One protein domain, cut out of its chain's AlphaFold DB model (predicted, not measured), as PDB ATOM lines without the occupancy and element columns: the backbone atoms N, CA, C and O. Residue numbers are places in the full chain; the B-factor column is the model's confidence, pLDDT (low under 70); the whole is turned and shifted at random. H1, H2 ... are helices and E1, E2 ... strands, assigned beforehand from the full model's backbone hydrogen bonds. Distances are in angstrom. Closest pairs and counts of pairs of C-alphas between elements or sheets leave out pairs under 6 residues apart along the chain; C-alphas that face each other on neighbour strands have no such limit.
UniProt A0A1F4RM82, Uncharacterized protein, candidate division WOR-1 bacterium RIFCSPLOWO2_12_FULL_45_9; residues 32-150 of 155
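This is residues 32 to 150 of the 155 residues of an uncharacterized protein of candidate division WOR-1 bacterium RIFCSPLOWO2_12_FULL_45_9 (UniProt A0A1F4RM82). Six strands ring a small closed barrel, E1, E6, E2, E4, E3, E7 and back to E1, and the hairpin of E5 and E6 extends it past the ring at the first residues of E6. Two very short helices, H1 and H2, lie outside the barrel, H3 lies off it, and the long link of residues 115 to 126 folds back along its outside from E6 to E7. The printed part has 119 residues with three named helices and seven named strands, in the order E1 H1 E2 E3 H2 E4 E5 E6 E7 H3; the sheet is mixed and the class is mixed, helices and strands. The whole is compact, with a radius of gyration of the C-alphas of 13.4 A and spans of 37 by 31 by 26 A.

E1, residues 33 to 42, begins at C-alpha 33 (165.744, 169.156, 175.831), bends by 64 degrees at residue 36 and is 25.5 A long. H1 is residues 52 to 55, E2 residues 65 to 68, E3 residues 76 to 78 and H2 residues 80 to 83. E4, residues 87 to 92, is 15.2 A long, and E5 is residues 99 to 102. E6, residues 105 to 114, spans 27.0 A and ends at C-alpha 114 (164.045, 147.384, 168.596). E7, residues 127 to 133, is 18.4 A long. H3, residues 143 to 150, is 10.6 A long and ends at C-alpha 150 (174.475, 164.622, 188.209).

E1 is parallel to E6, with N 39 and O 110 2.9 A apart, within hydrogen-bond range. E6 is antiparallel to E2, with N 67 and O 111 at 2.8 A. E2 is parallel to E4, with N 66 and O 89 at 2.9 A. E4 is antiparallel to E3, with N 88 and O 77 at 2.8 A. E3 is antiparallel to E7, with N 130 and O 78 at 2.8 A. E7, antiparallel to E1, closes the ring, with N 127 and O 36 at 2.8 A. E5 is antiparallel to E6, with N 107 and O 100 at 2.8 A. H1 is on the barrel, outside it and over none of its strands, at a height over the sheet of 8.3 A. H2 is on it too, outside; the closest C-alphas of H2 and E7, those of Thr 81 and Leu 127, are 7.5 A apart. H3 is not on the barrel. In H3 every O i to N i+4 pair is within hydrogen-bond range; H1 and H2 are too short for such a pair.

The two C-alphas farthest apart, those of Asn 58 and Gly 104, are 39.3 A apart. The printed part has no cut. The link from E6 to E7 is long, with 12 residues. The mean pLDDT of the printed part is 85.0; residues 44 to 53, residue 95 and residues 119 to 120 are under 70.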
ATOM      1  N   PRO A  32     162.587 170.022 179.380       91.50
ATOM      2  CA  PRO A  32     164.007 170.201 179.102       91.50
ATOM      3  C   PRO A  32     164.450 169.320 177.931       91.50
ATOM      4  O   PRO A  32     164.083 168.143 177.868       91.50
ATOM      5  N   LYS A  33     165.257 169.873 177.017       92.31
ATOM      6  CA  LYS A  33     165.744 169.156 175.831       92.31
ATOM      7  C   LYS A  33     167.264 169.064 175.762       92.31
ATOM      8  O   LYS A  33     167.975 169.958 176.220       92.31
ATOM      9  N   VAL A  34     167.758 168.007 175.126       94.00
ATOM     10  CA  VAL A  34     169.181 167.761 174.867       94.00
ATOM     11  C   VAL A  34     169.383 167.235 173.446       94.00
ATOM     12  O   VAL A  34     168.584 166.445 172.945       94.00
ATOM     13  N   LYS A  35     170.472 167.662 172.795       95.56
ATOM     14  CA  LYS A  35     170.876 167.139 171.484       95.56
ATOM     15  C   LYS A  35     171.584 165.792 171.627       95.56
ATOM     16  O   LYS A  35     172.558 165.673 172.379       95.56
ATOM     17  N   ILE A  36     171.122 164.806 170.869       95.75
ATOM     18  CA  ILE A  36     171.605 163.423 170.909       95.75
ATOM     19  C   ILE A  36     171.969 162.911 169.516       95.75
ATOM     20  O   ILE A  36     171.445 163.396 168.522       95.75
ATOM     21  N   LEU A  37     172.831 161.903 169.454       95.12
ATOM     22  CA  LEU A  37     172.970 161.012 168.307       95.12
ATOM     23  C   LEU A  37     172.228 159.728 168.644       95.12
ATOM     24  O   LEU A  37     172.558 159.069 169.635       95.12
ATOM     25  N   ALA A  38     171.205 159.424 167.856       93.50
ATOM     26  CA  ALA A  38     170.398 158.237 168.053       93.50
ATOM     27  C   ALA A  38     170.912 157.102 167.165       93.50
ATOM     28  O   ALA A  38     171.276 157.311 166.010       93.50
ATOM     29  N   SER A  39     170.884 155.901 167.705       91.38
ATOM     30  CA  SER A  39     171.071 154.650 166.985       91.38
ATOM     31  C   SER A  39     170.024 153.662 167.481       91.38
ATOM     32  O   SER A  39     169.233 153.957 168.385       91.38
ATOM     33  N   THR A  40     169.965 152.486 166.882       89.00
ATOM     34  CA  THR A  40     169.065 151.418 167.324       89.00
ATOM     35  C   THR A  40     169.870 150.193 167.710       89.00
ATOM     36  O   THR A  40     170.963 149.955 167.205       89.00
ATOM     37  N   TYR A  41     169.330 149.405 168.631       83.62
ATOM     38  CA  TYR A  41     169.933 148.140 169.019       83.62
ATOM     39  C   TYR A  41     168.867 147.070 169.175       83.62
ATOM     40  O   TYR A  41     167.706 147.347 169.477       83.62
ATOM     41  N   VAL A  42     169.290 145.825 168.999       81.56
ATOM     42  CA  VAL A  42     168.489 144.652 169.329       81.56
ATOM     43  C   VAL A  42     169.058 144.011 170.578       81.56
ATOM     44  O   VAL A  42     170.259 144.065 170.855       81.56
ATOM     45  N   THR A  43     168.195 143.385 171.366       74.56
ATOM     46  CA  THR A  43     168.678 142.683 172.542       74.56
ATOM     47  C   THR A  43     169.520 141.460 172.128       74.56
ATOM     48  O   THR A  43     169.099 140.632 171.317       74.56
ATOM     49  N   HIS A  44     170.702 141.279 172.738       65.31
ATOM     50  CA  HIS A  44     171.540 140.080 172.562       65.31
ATOM     51  C   HIS A  44     171.572 139.203 173.822       65.31
ATOM     52  O   HIS A  44     171.757 139.700 174.933       65.31
ATOM     53  N   ARG A  45     171.465 137.874 173.644       56.53
ATOM     54  CA  ARG A  45     171.448 136.877 174.738       56.53
ATOM     55  C   ARG A  45     172.688 136.912 175.647       56.53
ATOM     56  O   ARG A  45     172.629 136.368 176.744       56.53
ATOM     57  N   TRP A  46     173.790 137.522 175.207       52.28
ATOM     58  CA  TRP A  46     175.075 137.560 175.919       52.28
ATOM     59  C   TRP A  46     175.297 138.818 176.772       52.28
ATOM     60  O   TRP A  46     176.357 138.953 177.379       52.28
ATOM     61  N   SER A  47     174.330 139.743 176.862       49.75
ATOM     62  CA  SER A  47     174.462 140.894 177.766       49.75
ATOM     63  C   SER A  47     174.368 140.436 179.227       49.75
ATOM     64  O   SER A  47     173.283 140.275 179.786       49.75
ATOM     65  N   ALA A  48     175.531 140.208 179.844       41.78
ATOM     66  CA  ALA A  48     175.679 139.745 181.225       41.78
ATOM     67  C   ALA A  48     175.172 140.763 182.268       41.78
ATOM     68  O   ALA A  48     174.895 140.400 183.406       41.78
ATOM     69  N   THR A  49     174.972 142.030 181.882       45.03
ATOM     70  CA  THR A  49     174.408 143.079 182.753       45.03
ATOM     71  C   THR A  49     172.885 143.190 182.607       45.03
ATOM     72  O   THR A  49     172.330 144.237 182.310       45.03
ATOM     73  N   GLY A  50     172.191 142.076 182.842       44.34
ATOM     74  CA  GLY A  50     171.055 142.046 183.771       44.34
ATOM     75  C   GLY A  50     169.777 142.843 183.488       44.34
ATOM     76  O   GLY A  50     168.930 142.872 184.373       44.34
ATOM     77  N   ARG A  51     169.572 143.444 182.310       53.81
ATOM     78  CA  ARG A  51     168.269 144.056 181.955       53.81
ATOM     79  C   ARG A  51     167.613 143.485 180.697       53.81
ATOM     80  O   ARG A  51     166.424 143.691 180.490       53.81
ATOM     81  N   TYR A  52     168.314 142.628 179.941       53.66
ATOM     82  CA  TYR A  52     167.791 141.920 178.753       53.66
ATOM     83  C   TYR A  52     166.437 141.228 178.997       53.66
ATOM     84  O   TYR A  52     165.525 141.355 178.181       53.66
ATOM     85  N   ARG A  53     166.299 140.507 180.125       57.28
ATOM     86  CA  ARG A  53     165.060 139.795 180.503       57.28
ATOM     87  C   ARG A  53     163.948 140.727 180.998       57.28
ATOM     88  O   ARG A  53     162.799 140.311 181.028       57.28
ATOM     89  N   GLN A  54     164.296 141.944 181.414       72.88
ATOM     90  CA  GLN A  54     163.347 142.946 181.910       72.88
ATOM     91  C   GLN A  54     162.774 143.791 180.769       72.88
ATOM     92  O   GLN A  54     161.643 144.246 180.865       72.88
ATOM     93  N   VAL A  55     163.530 143.959 179.679       77.81
ATOM     94  CA  VAL A  55     163.130 144.801 178.541       77.81
ATOM     95  C   VAL A  55     162.671 144.006 177.323       77.81
ATOM     96  O   VAL A  55     162.062 144.573 176.422       77.81
ATOM     97  N   SER A  56     162.948 142.697 177.265       78.75
ATOM     98  CA  SER A  56     162.549 141.846 176.141       78.75
ATOM     99  C   SER A  56     162.270 140.391 176.540       78.75
ATOM    100  O   SER A  56     162.911 139.834 177.434       78.75
ATOM    101  N   LYS A  57     161.346 139.740 175.824       81.44
ATOM    102  CA  LYS A  57     161.036 138.307 175.924       81.44
ATOM    103  C   LYS A  57     160.987 137.705 174.522       81.44
ATOM    104  O   LYS A  57     160.282 138.201 173.652       81.44
ATOM    105  N   ASN A  58     161.741 136.628 174.290       78.25
ATOM    106  CA  ASN A  58     161.803 135.929 172.996       78.25
ATOM    107  C   ASN A  58     162.127 136.839 171.789       78.25
ATOM    108  O   ASN A  58     161.651 136.596 170.687       78.25
ATOM    109  N   GLY A  59     162.948 137.879 171.989       73.44
ATOM    110  CA  GLY A  59     163.331 138.823 170.930       73.44
ATOM    111  C   GLY A  59     162.300 139.919 170.638       73.44
ATOM    112  O   GLY A  59     162.508 140.685 169.701       73.44
ATOM    113  N   ARG A  60     161.226 140.000 171.432       81.56
ATOM    114  CA  ARG A  60     160.243 141.090 171.415       81.56
ATOM    115  C   ARG A  60     160.423 141.991 172.626       81.56
ATOM    116  O   ARG A  60     160.603 141.471 173.732       81.56
ATOM    117  N   ARG A  61     160.371 143.309 172.440       86.38
ATOM    118  CA  ARG A  61     160.413 144.281 173.538       86.38
ATOM    119  C   ARG A  61     159.153 144.188 174.400       86.38
ATOM    120  O   ARG A  61     158.070 143.883 173.909       86.38
ATOM    121  N   LEU A  62     159.305 144.424 175.698       88.31
ATOM    122  CA  LEU A  62     158.198 144.461 176.666       88.31
ATOM    123  C   LEU A  62     157.608 145.872 176.836       88.31
ATOM    124  O   LEU A  62     156.665 146.056 177.599       88.31
ATOM    125  N   GLY A  63     158.169 146.854 176.133       89.50
ATOM    126  CA  GLY A  63     157.825 148.266 176.202       89.50
ATOM    127  C   GLY A  63     158.776 149.085 175.335       89.50
ATOM    128  O   GLY A  63     159.676 148.534 174.695       89.50
ATOM    129  N   ASP A  64     158.575 150.395 175.320       92.56
ATOM    130  CA  ASP A  64     159.402 151.329 174.565       92.56
ATOM    131  C   ASP A  64     160.608 151.740 175.411       92.56
ATOM    132  O   ASP A  64     160.503 152.524 176.357       92.56
ATOM    133  N   PHE A  65     161.767 151.172 175.085       92.44
ATOM    134  CA  PHE A  65     162.966 151.279 175.906       92.44
ATOM    135  C   PHE A  65     164.130 151.921 175.169       92.44
ATOM    136  O   PHE A  65     164.282 151.809 173.952       92.44
ATOM    137  N   ILE A  66     164.987 152.565 175.952       93.12
ATOM    138  CA  ILE A  66     166.171 153.245 175.457       93.12
ATOM    139  C   ILE A  66     167.370 152.997 176.368       93.12
ATOM    140  O   ILE A  66     167.230 152.818 177.583       93.12
ATOM    141  N   ALA A  67     168.558 153.008 175.777       91.00
ATOM    142  CA  ALA A  67     169.826 152.961 176.478       91.00
ATOM    143  C   ALA A  67     170.555 154.300 176.333       91.00
ATOM    144  O   ALA A  67     170.683 154.825 175.227       91.00
ATOM    145  N   LEU A  68     171.026 154.866 177.446       93.00
ATOM    146  CA  LEU A  68     171.803 156.110 177.462       93.00
ATOM    147  C   LEU A  68     172.645 156.235 178.735       93.00
ATOM    148  O   LEU A  68     172.412 155.522 179.701       93.00
ATOM    149  N   ASN A  69     173.614 157.156 178.758       91.62
ATOM    150  CA  ASN A  69     174.584 157.279 179.864       91.62
ATOM    151  C   ASN A  69     174.478 158.575 180.670       91.62
ATOM    152  O   ASN A  69     175.434 158.916 181.364       91.62
ATOM    153  N   PHE A  70     173.379 159.314 180.554       91.94
ATOM    154  CA  PHE A  70     173.247 160.641 181.164       91.94
ATOM    155  C   PHE A  70     171.919 160.882 181.893       91.94
ATOM    156  O   PHE A  70     171.731 161.963 182.437       91.94
ATOM    157  N   LEU A  71     171.028 159.887 181.950       93.19
ATOM    158  CA  LEU A  71     169.873 159.874 182.851       93.19
ATOM    159  C   LEU A  71     169.833 158.533 183.602       93.19
ATOM    160  O   LEU A  71     170.231 157.507 183.038       93.19
ATOM    161  N   PRO A  72     169.356 158.505 184.857       91.44
ATOM    162  CA  PRO A  72     169.195 157.264 185.605       91.44
ATOM    163  C   PRO A  72     168.091 156.371 185.024       91.44
ATOM    164  O   PRO A  72     167.159 156.858 184.373       91.44
ATOM    165  N   GLY A  73     168.155 155.067 185.317       91.12
ATOM    166  CA  GLY A  73     167.132 154.108 184.891       91.12
ATOM    167  C   GLY A  73     165.723 154.468 185.384       91.12
ATOM    168  O   GLY A  73     165.559 154.990 186.485       91.12
ATOM    169  N   GLY A  74     164.696 154.203 184.580       91.00
ATOM    170  CA  GLY A  74     163.305 154.578 184.870       91.00
ATOM    171  C   GLY A  74     162.972 156.055 184.615       91.00
ATOM    172  O   GLY A  74     161.848 156.490 184.873       91.00
ATOM    173  N   SER A  75     163.931 156.851 184.128       94.31
ATOM    174  CA  SER A  75     163.631 158.171 183.562       94.31
ATOM    175  C   SER A  75     162.838 158.009 182.264       94.31
ATOM    176  O   SER A  75     163.018 157.021 181.552       94.31
ATOM    177  N   ILE A  76     161.979 158.977 181.948       95.81
ATOM    178  CA  ILE A  76     161.122 158.952 180.758       95.81
ATOM    179  C   ILE A  76     161.534 160.069 179.809       95.81
ATOM    180  O   ILE A  76     161.679 161.221 180.227       95.81
ATOM    181  N   VAL A  77     161.690 159.727 178.533       96.19
ATOM    182  CA  VAL A  77     162.117 160.643 177.472       96.19
ATOM    183  C   VAL A  77     161.211 160.552 176.248       96.19
ATOM    184  O   VAL A  77     160.462 159.592 176.091       96.19
ATOM    185  N   MET A  78     161.288 161.545 175.367       95.69
ATOM    186  CA  MET A  78     160.598 161.566 174.076       95.69
ATOM    187  C   MET A  78     161.548 162.028 172.973       95.69
ATOM    188  O   MET A  78     162.375 162.911 173.198       95.69
ATOM    189  N   ILE A  79     161.400 161.465 171.771       94.56
ATOM    190  CA  ILE A  79     162.105 161.902 170.553       94.56
ATOM    191  C   ILE A  79     161.046 162.135 169.463       94.56
ATOM    192  O   ILE A  79     160.777 161.234 168.663       94.56
ATOM    193  N   PRO A  80     160.389 163.310 169.441       92.50
ATOM    194  CA  PRO A  80     159.211 163.535 168.606       92.50
ATOM    195  C   PRO A  80     159.448 163.368 167.108       92.50
ATOM    196  O   PRO A  80     158.581 162.850 166.408       92.50
ATOM    197  N   THR A  81     160.644 163.716 166.628       91.25
ATOM    198  CA  THR A  81     161.043 163.527 165.225       91.25
ATOM    199  C   THR A  81     160.969 162.064 164.782       91.25
ATOM    200  O   THR A  81     160.704 161.799 163.616       91.25
ATOM    201  N   LEU A  82     161.174 161.116 165.701       89.81
ATOM    202  CA  LEU A  82     161.149 159.682 165.402       89.81
ATOM    203  C   LEU A  82     159.827 159.021 165.797       89.81
ATOM    204  O   LEU A  82     159.338 158.144 165.088       89.81
ATOM    205  N   PHE A  83     159.253 159.423 166.933       89.00
ATOM    206  CA  PHE A  83     158.156 158.689 167.567       89.00
ATOM    207  C   PHE A  83     156.957 159.549 167.958       89.00
ATOM    208  O   PHE A  83     156.094 159.094 168.704       89.00
ATOM    209  N   LYS A  84     156.868 160.788 167.462       87.88
ATOM    210  CA  LYS A  84     155.785 161.731 167.782       87.88
ATOM    211  C   LYS A  84     155.621 161.912 169.298       87.88
ATOM    212  O   LYS A  84     156.404 162.614 169.927       87.88
ATOM    213  N   THR A  85     154.612 161.280 169.892       87.31
ATOM    214  CA  THR A  85     154.276 161.405 171.313       87.31
ATOM    215  C   THR A  85     154.692 160.193 172.152       87.31
ATOM    216  O   THR A  85     154.370 160.137 173.336       87.31
ATOM    217  N   THR A  86     155.392 159.207 171.580       92.06
ATOM    218  CA  THR A  86     155.800 158.011 172.326       92.06
ATOM    219  C   THR A  86     156.822 158.347 173.407       92.06
ATOM    220  O   THR A  86     157.832 159.012 173.159       92.06
ATOM    221  N   LYS A  87     156.561 157.827 174.608       95.06
ATOM    222  CA  LYS A  87     157.434 157.913 175.778       95.06
ATOM    223  C   LYS A  87     158.316 156.676 175.850       95.06
ATOM    224  O   LYS A  87     157.819 155.559 175.789       95.06
ATOM    225  N   LEU A  88     159.612 156.900 176.006       95.25
ATOM    226  CA  LEU A  88     160.640 155.870 176.088       95.25
ATOM    227  C   LEU A  88     161.199 155.841 177.509       95.25
ATOM    228  O   LEU A  88     161.572 156.883 178.051       95.25
ATOM    229  N   GLU A  89     161.280 154.660 178.107       94.88
ATOM    230  CA  GLU A  89     161.896 154.477 179.417       94.88
ATOM    231  C   GLU A  89     163.391 154.169 179.283       94.88
ATOM    232  O   GLU A  89     163.813 153.305 178.510       94.88
ATOM    233  N   VAL A  90     164.209 154.860 180.081       92.62
ATOM    234  CA  VAL A  90     165.640 154.578 180.206       92.62
ATOM    235  C   VAL A  90     165.820 153.253 180.924       92.62
ATOM    236  O   VAL A  90     165.720 153.167 182.148       92.62
ATOM    237  N   ALA A  91     166.124 152.218 180.158       88.00
ATOM    238  CA  ALA A  91     166.207 150.866 180.664       88.00
ATOM    239  C   ALA A  91     167.618 150.297 180.614       88.00
ATOM    240  O   ALA A  91     167.852 149.309 181.288       88.00
ATOM    241  N   ASP A  92     168.590 150.900 179.931       78.94
ATOM    242  CA  ASP A  92     169.985 150.434 179.971       78.94
ATOM    243  C   ASP A  92     170.984 151.589 179.780       78.94
ATOM    244  O   ASP A  92     170.610 152.749 179.622       78.94
ATOM    245  N   THR A  93     172.274 151.272 179.845       75.56
ATOM    246  CA  THR A  93     173.410 152.189 179.683       75.56
ATOM    247  C   THR A  93     174.508 151.483 178.873       75.56
ATOM    248  O   THR A  93     174.728 150.271 179.004       75.56
ATOM    249  N   PHE A  94     175.232 152.234 178.045       73.56
ATOM    250  CA  PHE A  94     176.312 151.721 177.200       73.56
ATOM    251  C   PHE A  94     177.509 151.231 178.012       73.56
ATOM    252  O   PHE A  94     177.806 151.749 179.088       73.56
ATOM    253  N   GLY A  95     178.272 150.302 177.430       64.75
ATOM    254  CA  GLY A  95     179.583 149.908 177.960       64.75
ATOM    255  C   GLY A  95     180.668 150.993 177.844       64.75
ATOM    256  O   GLY A  95     181.658 150.925 178.561       64.75
ATOM    257  N   GLY A  96     180.491 151.994 176.970       72.38
ATOM    258  CA  GLY A  96     181.455 153.079 176.728       72.38
ATOM    259  C   GLY A  96     181.099 154.417 177.393       72.38
ATOM    260  O   GLY A  96     180.243 154.495 178.269       72.38
ATOM    261  N   SER A  97     181.723 155.512 176.938       78.12
ATOM    262  CA  SER A  97     181.495 156.871 177.476       78.12
ATOM    263  C   SER A  97     180.076 157.408 177.236       78.12
ATOM    264  O   SER A  97     179.632 158.323 177.932       78.12
ATOM    265  N   GLY A  98     179.359 156.845 176.258       85.19
ATOM    266  CA  GLY A  98     178.045 157.317 175.821       85.19
ATOM    267  C   GLY A  98     178.093 158.626 175.038       85.19
ATOM    268  O   GLY A  98     177.101 159.344 174.985       85.19
ATOM    269  N   ARG A  99     179.242 158.965 174.447       90.50
ATOM    270  CA  ARG A  99     179.415 160.142 173.592       90.50
ATOM    271  C   ARG A  99     179.726 159.727 172.157       90.50
ATOM    272  O   ARG A  99     180.380 158.713 171.937       90.50
ATOM    273  N   GLY A 100     179.265 160.527 171.204       90.25
ATOM    274  CA  GLY A 100     179.576 160.411 169.780       90.25
ATOM    275  C   GLY A 100     179.900 161.781 169.193       90.25
ATOM    276  O   GLY A 100     179.755 162.796 169.880       90.25
ATOM    277  N   TYR A 101     180.341 161.811 167.937       92.31
ATOM    278  CA  TYR A 101     180.707 163.047 167.251       92.31
ATOM    279  C   TYR A 101     179.949 163.182 165.936       92.31
ATOM    280  O   TYR A 101     179.838 162.218 165.185       92.31
ATOM    281  N   TYR A 102     179.470 164.389 165.649       94.06
ATOM    282  CA  TYR A 102     178.907 164.757 164.353       94.06
ATOM    283  C   TYR A 102     179.491 166.099 163.928       94.06
ATOM    284  O   TYR A 102     179.396 167.079 164.669       94.06
ATOM    285  N   LYS A 103     180.137 166.125 162.754       94.50
ATOM    286  CA  LYS A 103     180.833 167.307 162.212       94.50
ATOM    287  C   LYS A 103     181.762 167.981 163.241       94.50
ATOM    288  O   LYS A 103     181.732 169.191 163.425       94.50
ATOM    289  N   GLY A 104     182.546 167.177 163.966       93.75
ATOM    290  CA  GLY A 104     183.502 167.644 164.982       93.75
ATOM    291  C   GLY A 104     182.898 168.036 166.338       93.75
ATOM    292  O   GLY A 104     183.633 168.156 167.316       93.75
ATOM    293  N   ALA A 105     181.573 168.170 166.449       95.06
ATOM    294  CA  ALA A 105     180.897 168.469 167.710       95.06
ATOM    295  C   ALA A 105     180.525 167.186 168.471       95.06
ATOM    296  O   ALA A 105     180.158 166.176 167.869       95.06
ATOM    297  N   LYS A 106     180.615 167.231 169.806       93.44
ATOM    298  CA  LYS A 106     180.358 166.089 170.699       93.44
ATOM    299  C   LYS A 106     178.902 166.061 171.169       93.44
ATOM    300  O   LYS A 106     178.429 167.022 171.768       93.44
ATOM    301  N   TYR A 107     178.249 164.913 171.029       94.62
ATOM    302  CA  TYR A 107     176.853 164.682 171.412       94.62
ATOM    303  C   TYR A 107     176.719 163.464 172.326       94.62
ATOM    304  O   TYR A 107     177.636 162.645 172.439       94.62
ATOM    305  N   TRP A 108     175.585 163.348 173.012       94.06
ATOM    306  CA  TRP A 108     175.246 162.130 173.745       94.06
ATOM    307  C   TRP A 108     174.723 161.062 172.798       94.06
ATOM    308  O   TRP A 108     173.870 161.353 171.969       94.06
ATOM    309  N   LYS A 109     175.215 159.833 172.936       93.50
ATOM    310  CA  LYS A 109     174.638 158.678 172.252       93.50
ATOM    311  C   LYS A 109     173.386 158.208 172.972       93.50
ATOM    312  O   LYS A 109     173.287 158.329 174.195       93.50
ATOM    313  N   VAL A 110     172.469 157.653 172.200       94.12
ATOM    314  CA  VAL A 110     171.206 157.089 172.656       94.12
ATOM    315  C   VAL A 110     170.878 155.899 171.751       94.12
ATOM    316  O   VAL A 110     170.744 156.101 170.551       94.12
ATOM    317  N   ASP A 111     170.733 154.689 172.299       91.31
ATOM    318  CA  ASP A 111     170.319 153.523 171.507       91.31
ATOM    319  C   ASP A 111     168.866 153.176 171.826       91.31
ATOM    320  O   ASP A 111     168.505 152.937 172.979       91.31
ATOM    321  N   ILE A 112     168.024 153.143 170.801       91.81
ATOM    322  CA  ILE A 112     166.607 152.802 170.912       91.81
ATOM    323  C   ILE A 112     166.442 151.299 170.733       91.81
ATOM    324  O   ILE A 112     166.925 150.728 169.752       91.81
ATOM    325  N   LEU A 113     165.754 150.660 171.679       89.12
ATOM    326  CA  LEU A 113     165.529 149.228 171.609       89.12
ATOM    327  C   LEU A 113     164.523 148.893 170.507       89.12
ATOM    328  O   LEU A 113     163.427 149.450 170.462       89.12
ATOM    329  N   ARG A 114     164.884 147.927 169.664       87.44
ATOM    330  CA  ARG A 114     164.045 147.384 168.596       87.44
ATOM    331  C   ARG A 114     163.824 145.889 168.751       87.44
ATOM    332  O   ARG A 114     164.611 145.180 169.385       87.44
ATOM    333  N   ASP A 115     162.741 145.419 168.143       84.88
ATOM    334  CA  ASP A 115     162.473 143.989 168.040       84.88
ATOM    335  C   ASP A 115     163.435 143.346 167.042       84.88
ATOM    336  O   ASP A 115     163.929 143.974 166.102       84.88
ATOM    337  N   LYS A 116     163.693 142.050 167.219       76.62
ATOM    338  CA  LYS A 116     164.490 141.307 166.245       76.62
ATOM    339  C   LYS A 116     163.768 141.300 164.889       76.62
ATOM    340  O   LYS A 116     162.687 140.732 164.778       76.62
ATOM    341  N   GLY A 117     164.411 141.860 163.864       73.75
ATOM    342  CA  GLY A 117     163.863 141.953 162.507       73.75
ATOM    343  C   GLY A 117     163.173 143.284 162.196       73.75
ATOM    344  O   GLY A 117     162.765 143.485 161.057       73.75
ATOM    345  N   GLU A 118     163.071 144.198 163.164       80.06
ATOM    346  CA  GLU A 118     162.775 145.598 162.863       80.06
ATOM    347  C   GLU A 118     164.003 146.299 162.267       80.06
ATOM    348  O   GLU A 118     165.145 145.886 162.483       80.06
ATOM    349  N   TRP A 119     163.746 147.366 161.506       68.75
ATOM    350  CA  TRP A 119     164.779 148.185 160.881       68.75
ATOM    351  C   TRP A 119     165.756 148.742 161.922       68.75
ATOM    352  O   TRP A 119     165.343 149.300 162.945       68.75
ATOM    353  N   ILE A 120     167.047 148.593 161.629       67.75
ATOM    354  CA  ILE A 120     168.146 149.127 162.426       67.75
ATOM    355  C   ILE A 120     168.678 150.343 161.676       67.75
ATOM    356  O   ILE A 120     169.136 150.209 160.544       67.75
ATOM    357  N   ASP A 121     168.588 151.507 162.306       76.25
ATOM    358  CA  ASP A 121     169.103 152.764 161.778       76.25
ATOM    359  C   ASP A 121     170.092 153.419 162.740       76.25
ATOM    360  O   ASP A 121     169.902 153.378 163.966       76.25
ATOM    361  N   ASP A 122     171.094 154.059 162.145       79.44
ATOM    362  CA  ASP A 122     171.972 155.029 162.784       79.44
ATOM    363  C   ASP A 122     171.590 156.397 162.220       79.44
ATOM    364  O   ASP A 122     171.784 156.680 161.038       79.44
ATOM    365  N   PHE A 123     171.036 157.262 163.066       84.50
ATOM    366  CA  PHE A 123     170.578 158.567 162.613       84.50
ATOM    367  C   PHE A 123     171.788 159.474 162.387       84.50
ATOM    368  O   PHE A 123     172.532 159.809 163.314       84.50
ATOM    369  N   ASP A 124     171.976 159.886 161.137       83.50
ATOM    370  CA  ASP A 124     173.168 160.580 160.646       83.50
ATOM    371  C   ASP A 124     173.263 162.056 161.063       83.50
ATOM    372  O   ASP A 124     174.142 162.777 160.597       83.50
ATOM    373  N   HIS A 125     172.387 162.532 161.949       91.44
ATOM    374  CA  HIS A 125     172.367 163.909 162.424       91.44
ATOM    375  C   HIS A 125     171.837 164.020 163.866       91.44
ATOM    376  O   HIS A 125     171.113 163.144 164.341       91.44
ATOM    377  N   PRO A 126     172.172 165.105 164.596       96.38
ATOM    378  CA  PRO A 126     171.702 165.295 165.960       96.38
ATOM    379  C   PRO A 126     170.188 165.523 166.052       96.38
ATOM    380  O   PRO A 126     169.642 166.411 165.396       96.38
ATOM    381  N   LEU A 127     169.534 164.794 166.952       95.56
ATOM    382  CA  LEU A 127     168.100 164.883 167.235       95.56
ATOM    383  C   LEU A 127     167.836 165.555 168.584       95.56
ATOM    384  O   LEU A 127     168.693 165.550 169.469       95.56
ATOM    385  N   ASP A 128     166.642 166.127 168.745       95.44
ATOM    386  CA  ASP A 128     166.169 166.621 170.041       95.44
ATOM    387  C   ASP A 128     165.542 165.480 170.850       95.44
ATOM    388  O   ASP A 128     164.584 164.840 170.414       95.44
ATOM    389  N   LEU A 129     166.075 165.257 172.051       96.06
ATOM    390  CA  LEU A 129     165.481 164.406 173.074       96.06
ATOM    391  C   LEU A 129     164.928 165.282 174.193       96.06
ATOM    392  O   LEU A 129     165.641 166.129 174.728       96.06
ATOM    393  N   TYR A 130     163.679 165.038 174.568       95.31
ATOM    394  CA  TYR A 130     162.968 165.750 175.626       95.31
ATOM    395  C   TYR A 130     162.881 164.879 176.878       95.31
ATOM    396  O   TYR A 130     162.555 163.695 176.792       95.31
ATOM    397  N   ILE A 131     163.166 165.458 178.042       94.38
ATOM    398  CA  ILE A 131     163.174 164.764 179.333       94.38
ATOM    399  C   ILE A 131     161.819 164.985 180.010       94.38
ATOM    400  O   ILE A 131     161.567 166.030 180.604       94.38
ATOM    401  N   VAL A 132     160.943 163.987 179.926       94.56
ATOM    402  CA  VAL A 132     159.575 164.048 180.468       94.56
ATOM    403  C   VAL A 132     159.564 163.836 181.978       94.56
ATOM    404  O   VAL A 132     158.807 164.485 182.697       94.56
ATOM    405  N   LYS A 133     160.383 162.896 182.461       93.50
ATOM    406  CA  LYS A 133     160.493 162.559 183.882       93.50
ATOM    407  C   LYS A 133     161.927 162.181 184.215       93.50
ATOM    408  O   LYS A 133     162.460 161.229 183.648       93.50
ATOM    409  N   TYR A 134     162.509 162.868 185.189       92.62
ATOM    410  CA  TYR A 134     163.799 162.504 185.763       92.62
ATOM    411  C   TYR A 134     163.598 161.578 186.969       92.62
ATOM    412  O   TYR A 134     162.949 161.954 187.946       92.62
ATOM    413  N   ASN A 135     164.132 160.353 186.916       92.38
ATOM    414  CA  ASN A 135     164.092 159.437 188.055       92.38
ATOM    415  C   ASN A 135     165.364 159.579 188.898       92.38
ATOM    416  O   ASN A 135     166.316 158.824 188.720       92.38
ATOM    417  N   LYS A 136     165.376 160.525 189.842       89.06
ATOM    418  CA  LYS A 136     166.545 160.800 190.697       89.06
ATOM    419  C   LYS A 136     167.075 159.574 191.451       89.06
ATOM    420  O   LYS A 136     168.278 159.450 191.655       89.06
ATOM    421  N   ASN A 137     166.186 158.651 191.816       89.12
ATOM    422  CA  ASN A 137     166.525 157.421 192.541       89.12
ATOM    423  C   ASN A 137     166.708 156.216 191.603       89.12
ATOM    424  O   ASN A 137     166.751 155.070 192.047       89.12
ATOM    425  N   GLY A 138     166.773 156.467 190.295       86.44
ATOM    426  CA  GLY A 138     166.900 155.439 189.281       86.44
ATOM    427  C   GLY A 138     168.233 154.694 189.352       86.44
ATOM    428  O   GLY A 138     169.274 155.286 189.656       86.44
ATOM    429  N   PRO A 139     168.251 153.391 189.034       87.75
ATOM    430  CA  PRO A 139     169.476 152.609 189.056       87.75
ATOM    431  C   PRO A 139     170.449 153.064 187.959       87.75
ATOM    432  O   PRO A 139     170.094 153.130 186.777       87.75
ATOM    433  N   VAL A 140     171.704 153.294 188.350       86.56
ATOM    434  CA  VAL A 140     172.833 153.616 187.462       86.56
ATOM    435  C   VAL A 140     173.814 152.447 187.414       86.56
ATOM    436  O   VAL A 140     174.077 151.812 188.432       86.56
ATOM    437  N   LYS A 141     174.366 152.154 186.234       79.69
ATOM    438  CA  LYS A 141     175.223 150.973 186.028       79.69
ATOM    439  C   LYS A 141     176.615 151.110 186.638       79.69
ATOM    440  O   LYS A 141     177.196 150.115 187.050       79.69
ATOM    441  N   ASN A 142     177.170 152.321 186.661       83.88
ATOM    442  CA  ASN A 142     178.515 152.583 187.169       83.88
ATOM    443  C   ASN A 142     178.684 154.051 187.606       83.88
ATOM    444  O   ASN A 142     177.804 154.893 187.397       83.88
ATOM    445  N   GLN A 143     179.833 154.359 188.214       87.31
ATOM    446  CA  GLN A 143     180.150 155.694 188.722       87.31
ATOM    447  C   GLN A 143     180.238 156.756 187.612       87.31
ATOM    448  O   GLN A 143     179.884 157.906 187.850       87.31
ATOM    449  N   GLN A 144     180.665 156.390 186.399       87.56
ATOM    450  CA  GLN A 144     180.712 157.327 185.275       87.56
ATOM    451  C   GLN A 144     179.305 157.775 184.864       87.56
ATOM    452  O   GLN A 144     179.074 158.968 184.690       87.56
ATOM    453  N   VAL A 145     178.355 156.839 184.758       85.56
ATOM    454  CA  VAL A 145     176.943 157.158 184.491       85.56
ATOM    455  C   VAL A 145     176.377 158.022 185.613       85.56
ATOM    456  O   VAL A 145     175.711 159.007 185.328       85.56
ATOM    457  N   ARG A 146     176.696 157.722 186.879       88.38
ATOM    458  CA  ARG A 146     176.272 158.555 188.015       88.38
ATOM    459  C   ARG A 146     176.719 160.015 187.864       88.38
ATOM    460  O   ARG A 146     175.871 160.898 187.882       88.38
ATOM    461  N   LYS A 147     178.016 160.245 187.626       88.12
ATOM    462  CA  LYS A 147     178.576 161.590 187.391       88.12
ATOM    463  C   LYS A 147     177.906 162.289 186.208       88.12
ATOM    464  O   LYS A 147     177.666 163.489 186.242       88.12
ATOM    465  N   ASN A 148     177.597 161.537 185.152       88.31
ATOM    466  CA  ASN A 148     176.893 162.083 184.002       88.31
ATOM    467  C   ASN A 148     175.471 162.535 184.350       88.31
ATOM    468  O   ASN A 148     175.092 163.628 183.952       88.31
ATOM    469  N   CYS A 149     174.713 161.728 185.096       87.19
ATOM    470  CA  CYS A 149     173.361 162.077 185.533       87.19
ATOM    471  C   CYS A 149     173.345 163.306 186.448       87.19
ATOM    472  O   CYS A 149     172.461 164.142 186.325       87.19
ATOM    473  N   GLU A 150     174.340 163.454 187.325       85.25
ATOM    474  CA  GLU A 150     174.475 164.622 188.209       85.25
ATOM    475  C   GLU A 150     174.667 165.934 187.430       85.25
ATOM    476  O   GLU A 150     174.196 166.977 187.871       85.25
TER     477      GLU A 150